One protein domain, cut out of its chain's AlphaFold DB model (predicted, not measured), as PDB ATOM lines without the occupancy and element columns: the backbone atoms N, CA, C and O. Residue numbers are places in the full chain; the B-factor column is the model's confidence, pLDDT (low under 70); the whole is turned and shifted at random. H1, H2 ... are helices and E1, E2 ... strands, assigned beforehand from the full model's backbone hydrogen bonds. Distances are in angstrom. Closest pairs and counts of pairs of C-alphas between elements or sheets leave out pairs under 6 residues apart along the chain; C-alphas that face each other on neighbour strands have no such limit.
ATOM      1  N   GLN A   2     167.351 128.399 141.332       86.50
ATOM      2  CA  GLN A   2     166.022 127.894 140.946       86.50
ATOM      3  C   GLN A   2     164.909 128.520 141.793       86.50
ATOM      4  O   GLN A   2     163.994 129.096 141.227       86.50
ATOM      5  N   ALA A   3     165.053 128.511 143.123       86.19
ATOM      6  CA  ALA A   3     164.086 129.124 144.035       86.19
ATOM      7  C   ALA A   3     163.828 130.613 143.735       86.19
ATOM      8  O   ALA A   3     162.684 131.017 143.615       86.19
ATOM      9  N   VAL A   4     164.884 131.409 143.521       86.56
ATOM     10  CA  VAL A   4     164.753 132.837 143.165       86.56
ATOM     11  C   VAL A   4     164.067 133.022 141.811       86.56
ATOM     12  O   VAL A   4     163.235 133.900 141.664       86.56
ATOM     13  N   TYR A   5     164.397 132.196 140.818       88.50
ATOM     14  CA  TYR A   5     163.738 132.256 139.516       88.50
ATOM     15  C   TYR A   5     162.247 131.923 139.625       88.50
ATOM     16  O   TYR A   5     161.437 132.658 139.079       88.50
ATOM     17  N   GLN A   6     161.886 130.879 140.376       89.25
ATOM     18  CA  GLN A   6     160.484 130.537 140.627       89.25
ATOM     19  C   GLN A   6     159.760 131.645 141.392       89.25
ATOM     20  O   GLN A   6     158.666 132.016 140.998       89.25
ATOM     21  N   ALA A   7     160.389 132.237 142.411       88.88
ATOM     22  CA  ALA A   7     159.820 133.375 143.131       88.88
ATOM     23  C   ALA A   7     159.506 134.548 142.190       88.88
ATOM     24  O   ALA A   7     158.411 135.087 142.244       88.88
ATOM     25  N   VAL A   8     160.415 134.882 141.264       87.62
ATOM     26  CA  VAL A   8     160.195 135.959 140.282       87.62
ATOM     27  C   VAL A   8     159.045 135.643 139.318       87.62
ATOM     28  O   VAL A   8     158.270 136.534 138.986       87.62
ATOM     29  N   ILE A   9     158.918 134.390 138.870       89.12
ATOM     30  CA  ILE A   9     157.782 133.962 138.035       89.12
ATOM     31  C   ILE A   9     156.469 134.037 138.825       89.12
ATOM     32  O   ILE A   9     155.470 134.525 138.300       89.12
ATOM     33  N   ASN A  10     156.480 133.593 140.083       90.06
ATOM     34  CA  ASN A  10     155.313 133.596 140.965       90.06
ATOM     35  C   ASN A  10     154.853 135.018 141.326       90.06
ATOM     36  O   ASN A  10     153.657 135.237 141.478       90.06
ATOM     37  N   ASP A  11     155.773 135.984 141.371       91.06
ATOM     38  CA  ASP A  11     155.481 137.420 141.506       91.06
ATOM     39  C   ASP A  11     154.818 138.031 140.252       91.06
ATOM     40  O   ASP A  11     154.600 139.240 140.172       91.06
ATOM     41  N   GLY A  12     154.518 137.222 139.230       86.19
ATOM     42  CA  GLY A  12     153.866 137.671 138.000       86.19
ATOM     43  C   GLY A  12     154.800 138.410 137.041       86.19
ATOM     44  O   GLY A  12     154.346 138.981 136.046       86.19
ATOM     45  N   VAL A  13     156.115 138.398 137.290       85.50
ATOM     46  CA  VAL A  13     157.083 138.980 136.357       85.50
ATOM     47  C   VAL A  13     157.114 138.119 135.098       85.50
ATOM     48  O   VAL A  13     157.576 136.977 135.111       85.50
ATOM     49  N   ALA A  14     156.661 138.690 133.981       81.38
ATOM     50  CA  ALA A  14     156.606 138.030 132.680       81.38
ATOM     51  C   ALA A  14     158.009 137.809 132.073       81.38
ATOM     52  O   ALA A  14     158.401 138.424 131.077       81.38
ATOM     53  N   LEU A  15     158.794 136.912 132.667       80.00
ATOM     54  CA  LEU A  15     160.067 136.466 132.119       80.00
ATOM     55  C   LEU A  15     159.816 135.439 131.013       80.00
ATOM     56  O   LEU A  15     159.545 134.272 131.270       80.00
ATOM     57  N   ARG A  16     160.016 135.844 129.758       80.12
ATOM     58  CA  ARG A  16     159.961 134.935 128.593       80.12
ATOM     59  C   ARG A  16     161.196 134.029 128.451       80.12
ATOM     60  O   ARG A  16     161.318 133.284 127.486       80.12
ATOM     61  N   GLY A  17     162.158 134.128 129.371       84.94
ATOM     62  CA  GLY A  17     163.452 133.446 129.301       84.94
ATOM     63  C   GLY A  17     163.582 132.279 130.278       84.94
ATOM     64  O   GLY A  17     162.981 132.276 131.348       84.94
ATOM     65  N   LYS A  18     164.443 131.311 129.937       90.50
ATOM     66  CA  LYS A  18     164.794 130.170 130.803       90.50
ATOM     67  C   LYS A  18     165.683 130.603 131.981       90.50
ATOM     68  O   LYS A  18     166.366 131.628 131.918       90.50
ATOM     69  N   LEU A  19     165.776 129.758 133.013       90.62
ATOM     70  CA  LEU A  19     166.659 129.938 134.180       90.62
ATOM     71  C   LEU A  19     168.104 130.321 133.804       90.62
ATOM     72  O   LEU A  19     168.755 131.101 134.498       90.62
ATOM     73  N   THR A  20     168.639 129.749 132.726       92.81
ATOM     74  CA  THR A  20     170.004 130.016 132.246       92.81
ATOM     75  C   THR A  20     170.166 131.452 131.758       92.81
ATOM     76  O   THR A  20     171.153 132.104 132.096       92.81
ATOM     77  N   SER A  21     169.181 131.974 131.028       91.38
ATOM     78  CA  SER A  21     169.131 133.378 130.618       91.38
ATOM     79  C   SER A  21     169.006 134.292 131.833       91.38
ATOM     80  O   SER A  21     169.754 135.259 131.945       91.38
ATOM     81  N   PHE A  22     168.151 133.935 132.793       90.69
ATOM     82  CA  PHE A  22     168.012 134.673 134.049       90.69
ATOM     83  C   PHE A  22     169.341 134.769 134.813       90.69
ATOM     84  O   PHE A  22     169.760 135.863 135.180       90.69
ATOM     85  N   LYS A  23     170.076 133.657 134.956       90.25
ATOM     86  CA  LYS A  23     171.424 133.642 135.557       90.25
ATOM     87  C   LYS A  23     172.376 134.622 134.869       90.25
ATOM     88  O   LYS A  23     173.068 135.374 135.550       90.25
ATOM     89  N   LYS A  24     172.410 134.619 133.532       91.81
ATOM     90  CA  LYS A  24     173.273 135.513 132.741       91.81
ATOM     91  C   LYS A  24     172.901 136.981 132.949       91.81
ATOM     92  O   LYS A  24     173.789 137.803 133.151       91.81
ATOM     93  N   ILE A  25     171.606 137.298 132.939       90.38
ATOM     94  CA  ILE A  25     171.095 138.661 133.130       90.38
ATOM     95  C   ILE A  25     171.440 139.167 134.529       90.38
ATOM     96  O   ILE A  25     172.077 140.205 134.659       90.38
ATOM     97  N   VAL A  26     171.102 138.402 135.566       89.88
ATOM     98  CA  VAL A  26     171.386 138.739 136.968       89.88
ATOM     99  C   VAL A  26     172.890 138.951 137.187       89.88
ATOM    100  O   VAL A  26     173.304 139.914 137.830       89.88
ATOM    101  N   HIS A  27     173.730 138.112 136.576       90.38
ATOM    102  CA  HIS A  27     175.179 138.288 136.619       90.38
ATOM    103  C   HIS A  27     175.649 139.556 135.881       90.38
ATOM    104  O   HIS A  27     176.525 140.266 136.381       90.38
ATOM    105  N   LYS A  28     175.070 139.869 134.715       89.94
ATOM    106  CA  LYS A  28     175.376 141.083 133.937       89.94
ATOM    107  C   LYS A  28     174.955 142.361 134.668       89.94
ATOM    108  O   LYS A  28     175.692 143.337 134.627       89.94
ATOM    109  N   LEU A  29     173.834 142.326 135.392       86.75
ATOM    110  CA  LEU A  29     173.385 143.399 136.289       86.75
ATOM    111  C   LEU A  29     174.288 143.569 137.520       86.75
ATOM    112  O   LEU A  29     174.120 144.513 138.282       86.75
ATOM    113  N   GLY A  30     175.255 142.667 137.709       88.38
ATOM    114  CA  GLY A  30     176.264 142.782 138.749       88.38
ATOM    115  C   GLY A  30     175.929 142.078 140.053       88.38
ATOM    116  O   GLY A  30     176.659 142.237 141.022       88.38
ATOM    117  N   PHE A  31     174.892 141.249 140.097       89.50
ATOM    118  CA  PHE A  31     174.636 140.415 141.266       89.50
ATOM    119  C   PHE A  31     175.577 139.208 141.293       89.50
ATOM    120  O   PHE A  31     175.956 138.649 140.255       89.50
ATOM    121  N   ARG A  32     175.976 138.792 142.492       88.50
ATOM    122  CA  ARG A  32     176.864 137.657 142.754       88.50
ATOM    123  C   ARG A  32     176.316 136.832 143.910       88.50
ATOM    124  O   ARG A  32     175.750 137.369 144.855       88.50
ATOM    125  N   TRP A  33     176.514 135.519 143.844       87.00
ATOM    126  CA  TRP A  33     176.226 134.644 144.976       87.00
ATOM    127  C   TRP A  33     177.367 134.728 145.985       87.00
ATOM    128  O   TRP A  33     178.518 134.463 145.638       87.00
ATOM    129  N   ARG A  34     177.051 135.066 147.231       86.12
ATOM    130  CA  ARG A  34     177.984 135.010 148.358       86.12
ATOM    131  C   ARG A  34     177.539 133.912 149.310       86.12
ATOM    132  O   ARG A  34     176.351 133.804 149.600       86.12
ATOM    133  N   LYS A  35     178.487 133.069 149.725       86.62
ATOM    134  CA  LYS A  35     178.248 132.096 150.790       86.62
ATOM    135  C   LYS A  35     178.205 132.840 152.121       86.62
ATOM    136  O   LYS A  35     179.003 133.752 152.323       86.62
ATOM    137  N   THR A  36     177.280 132.451 152.972       85.50
ATOM    138  CA  THR A  36     177.205 132.854 154.374       85.50
ATOM    139  C   THR A  36     177.865 131.788 155.249       85.50
ATOM    140  O   THR A  36     178.220 130.710 154.763       85.50
ATOM    141  N   GLU A  37     178.053 132.095 156.530       85.25
ATOM    142  CA  GLU A  37     178.688 131.200 157.511       85.25
ATOM    143  C   GLU A  37     177.914 129.885 157.692       85.25
ATOM    144  O   GLU A  37     178.505 128.823 157.861       85.25
ATOM    145  N   ASP A  38     176.591 129.924 157.530       85.56
ATOM    146  CA  ASP A  38     175.685 128.774 157.603       85.56
ATOM    147  C   ASP A  38     175.565 127.982 156.280       85.56
ATOM    148  O   ASP A  38     174.594 127.255 156.063       85.56
ATOM    149  N   ASN A  39     176.528 128.126 155.360       76.44
ATOM    150  CA  ASN A  39     176.541 127.514 154.021       76.44
ATOM    151  C   ASN A  39     175.359 127.883 153.106       76.44
ATOM    152  O   ASN A  39     175.253 127.359 151.986       76.44
ATOM    153  N   ARG A  40     174.496 128.821 153.508       80.94
ATOM    154  CA  ARG A  40     173.486 129.388 152.613       80.94
ATOM    155  C   ARG A  40     174.159 130.310 151.597       80.94
ATOM    156  O   ARG A  40     175.339 130.659 151.679       80.94
ATOM    157  N   LYS A  41     173.428 130.637 150.532       81.69
ATOM    158  CA  LYS A  41     173.907 131.542 149.483       81.69
ATOM    159  C   LYS A  41     172.939 132.701 149.363       81.69
ATOM    160  O   LYS A  41     171.758 132.479 149.117       81.69
ATOM    161  N   LEU A  42     173.462 133.915 149.464       83.81
ATOM    162  CA  LEU A  42     172.720 135.148 149.236       83.81
ATOM    163  C   LEU A  42     173.087 135.722 147.873       83.81
ATOM    164  O   LEU A  42     174.250 135.686 147.463       83.81
ATOM    165  N   LEU A  43     172.086 136.228 147.159       88.00
ATOM    166  CA  LEU A  43     172.290 136.959 145.917       88.00
ATOM    167  C   LEU A  43     172.469 138.437 146.268       88.00
ATOM    168  O   LEU A  43     171.525 139.079 146.710       88.00
ATOM    169  N   ILE A  44     173.680 138.959 146.099       87.25
ATOM    170  CA  ILE A  44     174.053 140.304 146.550       87.25
ATOM    171  C   ILE A  44     174.586 141.101 145.359       87.25
ATOM    172  O   ILE A  44     175.314 140.560 144.526       87.25
ATOM    173  N   GLU A  45     174.240 142.385 145.268       86.56
ATOM    174  CA  GLU A  45     174.874 143.313 144.325       86.56
ATOM    175  C   GLU A  45     176.390 143.396 144.559       86.56
ATOM    176  O   GLU A  45     176.880 143.322 145.690       86.56
ATOM    177  N   LYS A  46     177.158 143.582 143.487       87.06
ATOM    178  CA  LYS A  46     178.583 143.891 143.598       87.06
ATOM    179  C   LYS A  46     178.760 145.225 144.335       87.06
ATOM    180  O   LYS A  46     177.990 146.163 144.140       87.06
ATOM    181  N   THR A  47     179.777 145.300 145.189       87.31
ATOM    182  CA  THR A  47     179.998 146.427 146.108       87.31
ATOM    183  C   THR A  47     180.084 147.784 145.403       87.31
ATOM    184  O   THR A  47     179.522 148.761 145.886       87.31
ATOM    185  N   ASP A  48     180.741 147.843 144.246       83.81
ATOM    186  CA  ASP A  48     180.867 149.044 143.410       83.81
ATOM    187  C   ASP A  48     179.517 149.517 142.846       83.81
ATOM    188  O   ASP A  48     179.226 150.712 142.833       83.81
ATOM    189  N   ILE A  49     178.668 148.587 142.413       83.19
ATOM    190  CA  ILE A  49     177.318 148.879 141.912       83.19
ATOM    191  C   ILE A  49     176.422 149.352 143.054       83.19
ATOM    192  O   ILE A  49     175.750 150.376 142.917       83.19
ATOM    193  N   ARG A  50     176.484 148.675 144.206       87.31
ATOM    194  CA  ARG A  50     175.763 149.086 145.414       87.31
ATOM    195  C   ARG A  50     176.165 150.498 145.846       87.31
ATOM    196  O   ARG A  50     175.288 151.297 146.154       87.31
ATOM    197  N   ALA A  51     177.459 150.827 145.825       88.94
ATOM    198  CA  ALA A  51     177.951 152.162 146.168       88.94
ATOM    199  C   ALA A  51     177.368 153.243 145.242       88.94
ATOM    200  O   ALA A  51     176.810 154.225 145.732       88.94
ATOM    201  N   LYS A  52     177.394 153.020 143.919       88.50
ATOM    202  CA  LYS A  52     176.778 153.926 142.932       88.50
ATOM    203  C   LYS A  52     175.276 154.092 143.156       88.50
ATOM    204  O   LYS A  52     174.760 155.204 143.100       88.50
ATOM    205  N   ARG A  53     174.565 152.998 143.449       90.00
ATOM    206  CA  ARG A  53     173.131 153.033 143.766       90.00
ATOM    207  C   ARG A  53     172.864 153.831 145.042       90.00
ATOM    208  O   ARG A  53     171.948 154.645 145.058       90.00
ATOM    209  N   THR A  54     173.653 153.633 146.096       91.69
ATOM    210  CA  THR A  54     173.532 154.400 147.343       91.69
ATOM    211  C   THR A  54     173.778 155.888 147.109       91.69
ATOM    212  O   THR A  54     173.006 156.706 147.600       91.69
ATOM    213  N   GLU A  55     174.803 156.250 146.341       93.38
ATOM    214  CA  GLU A  55     175.078 157.644 145.985       93.38
ATOM    215  C   GLU A  55     173.916 158.267 145.202       93.38
ATOM    216  O   GLU A  55     173.425 159.337 145.565       93.38
ATOM    217  N   TYR A  56     173.424 157.568 144.176       91.12
ATOM    218  CA  TYR A  56     172.277 158.002 143.383       91.12
ATOM    219  C   TYR A  56     171.033 158.221 144.251       91.12
ATOM    220  O   TYR A  56     170.393 159.262 144.155       91.12
ATOM    221  N   LEU A  57     170.706 157.272 145.132       89.62
ATOM    222  CA  LEU A  57     169.539 157.374 146.007       89.62
ATOM    223  C   LEU A  57     169.675 158.504 147.035       89.62
ATOM    224  O   LEU A  57     168.678 159.147 147.347       89.62
ATOM    225  N   ARG A  58     170.887 158.784 147.534       90.50
ATOM    226  CA  ARG A  58     171.146 159.937 148.414       90.50
ATOM    227  C   ARG A  58     170.901 161.256 147.689       90.50
ATOM    228  O   ARG A  58     170.196 162.101 148.226       90.50
ATOM    229  N   LYS A  59     171.416 161.394 146.464       87.75
ATOM    230  CA  LYS A  59     171.164 162.566 145.611       87.75
ATOM    231  C   LYS A  59     169.676 162.714 145.298       87.75
ATOM    232  O   LYS A  59     169.111 163.784 145.458       87.75
ATOM    233  N   LEU A  60     169.006 161.622 144.927       85.06
ATOM    234  CA  LEU A  60     167.567 161.632 144.666       85.06
ATOM    235  C   LEU A  60     166.757 162.036 145.907       85.06
ATOM    236  O   LEU A  60     165.736 162.703 145.779       85.06
ATOM    237  N   LYS A  61     167.199 161.641 147.105       84.56
ATOM    238  CA  LYS A  61     166.568 162.046 148.362       84.56
ATOM    239  C   LYS A  61     166.728 163.548 148.615       84.56
ATOM    240  O   LYS A  61     165.714 164.198 148.834       84.56
ATOM    241  N   SER A  62     167.942 164.097 148.507       83.38
ATOM    242  CA  SER A  62     168.163 165.543 148.696       83.38
ATOM    243  C   SER A  62     167.359 166.380 147.703       83.38
ATOM    244  O   SER A  62     166.835 167.429 148.041       83.38
ATOM    245  N   TYR A  63     167.215 165.870 146.484       79.50
ATOM    246  CA  TYR A  63     166.396 166.447 145.429       79.50
ATOM    247  C   TYR A  63     164.898 166.462 145.775       79.50
ATOM    248  O   TYR A  63     164.246 167.484 145.605       79.50
ATOM    249  N   LYS A  64     164.344 165.380 146.333       75.31
ATOM    250  CA  LYS A  64     162.940 165.352 146.789       75.31
ATOM    251  C   LYS A  64     162.648 166.314 147.945       75.31
ATOM    252  O   LYS A  64     161.510 166.737 148.099       75.31
ATOM    253  N   GLU A  65     163.650 166.612 148.765       78.12
ATOM    254  CA  GLU A  65     163.528 167.491 149.934       78.12
ATOM    255  C   GLU A  65     163.580 168.990 149.567       78.12
ATOM    256  O   GLU A  65     163.229 169.819 150.399       78.12
ATOM    257  N   GLN A  66     163.971 169.344 148.334       74.06
ATOM    258  CA  GLN A  66     164.166 170.728 147.865       74.06
ATOM    259  C   GLN A  66     163.016 171.289 146.985       74.06
ATOM    260  O   GLN A  66     163.211 172.299 146.323       74.06
TER     261      GLN A  66
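AT A GLANCE: This is residues 2 to 66 of the 95 residues of an uncharacterized protein of Callosobruchus maculatus (UniProt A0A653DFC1). A loose body of two short helices, H1 and H2, and a strand hairpin, E1 and E2, is followed by a long helix, H3, and residues 54 to 66, of which 54 to 64 belong to H3, stick out from the body as an arm. The 65 printed residues hold H1, H2, E1, E2, H3 in that order, with an antiparallel sheet; the class is mixed. The whole is loose, radius of gyration of the C-alphas 15.4 A, spanning 43 by 33 by 19 A.

HOW THE PARTS SIT: Start at H1, residues 2 to 10; it only just touches H2, residues 19 to 28, with 3 pairs of C-alphas within 8 A, closest Tyr 5 and Leu 19 at 6.5 A, about perpendicular at 84 degrees. Next, E1, residues 31 to 35, and E2, residues 41 to 45, form an antiparallel hairpin; find N 32 and O 44 within hydrogen-bond range, 2.8 A. H3, residues 47 to 64, touches no helix. In H1, H2 and H3 every O i to N i+4 pair is within hydrogen-bond range.

IN THESE COORDINATES: Find C-alpha 2 at (166.022, 127.894, 140.946), where H1 begins; H3 runs 25.5 A to C-alpha 64 at (162.940, 165.352, 146.789).

THE WHOLE: The farthest C-alphas, Asn 39 and Gln 66, are 45.4 A apart. The printed part has no cut, no link is long, and no printed residue is under 70 in pLDDT.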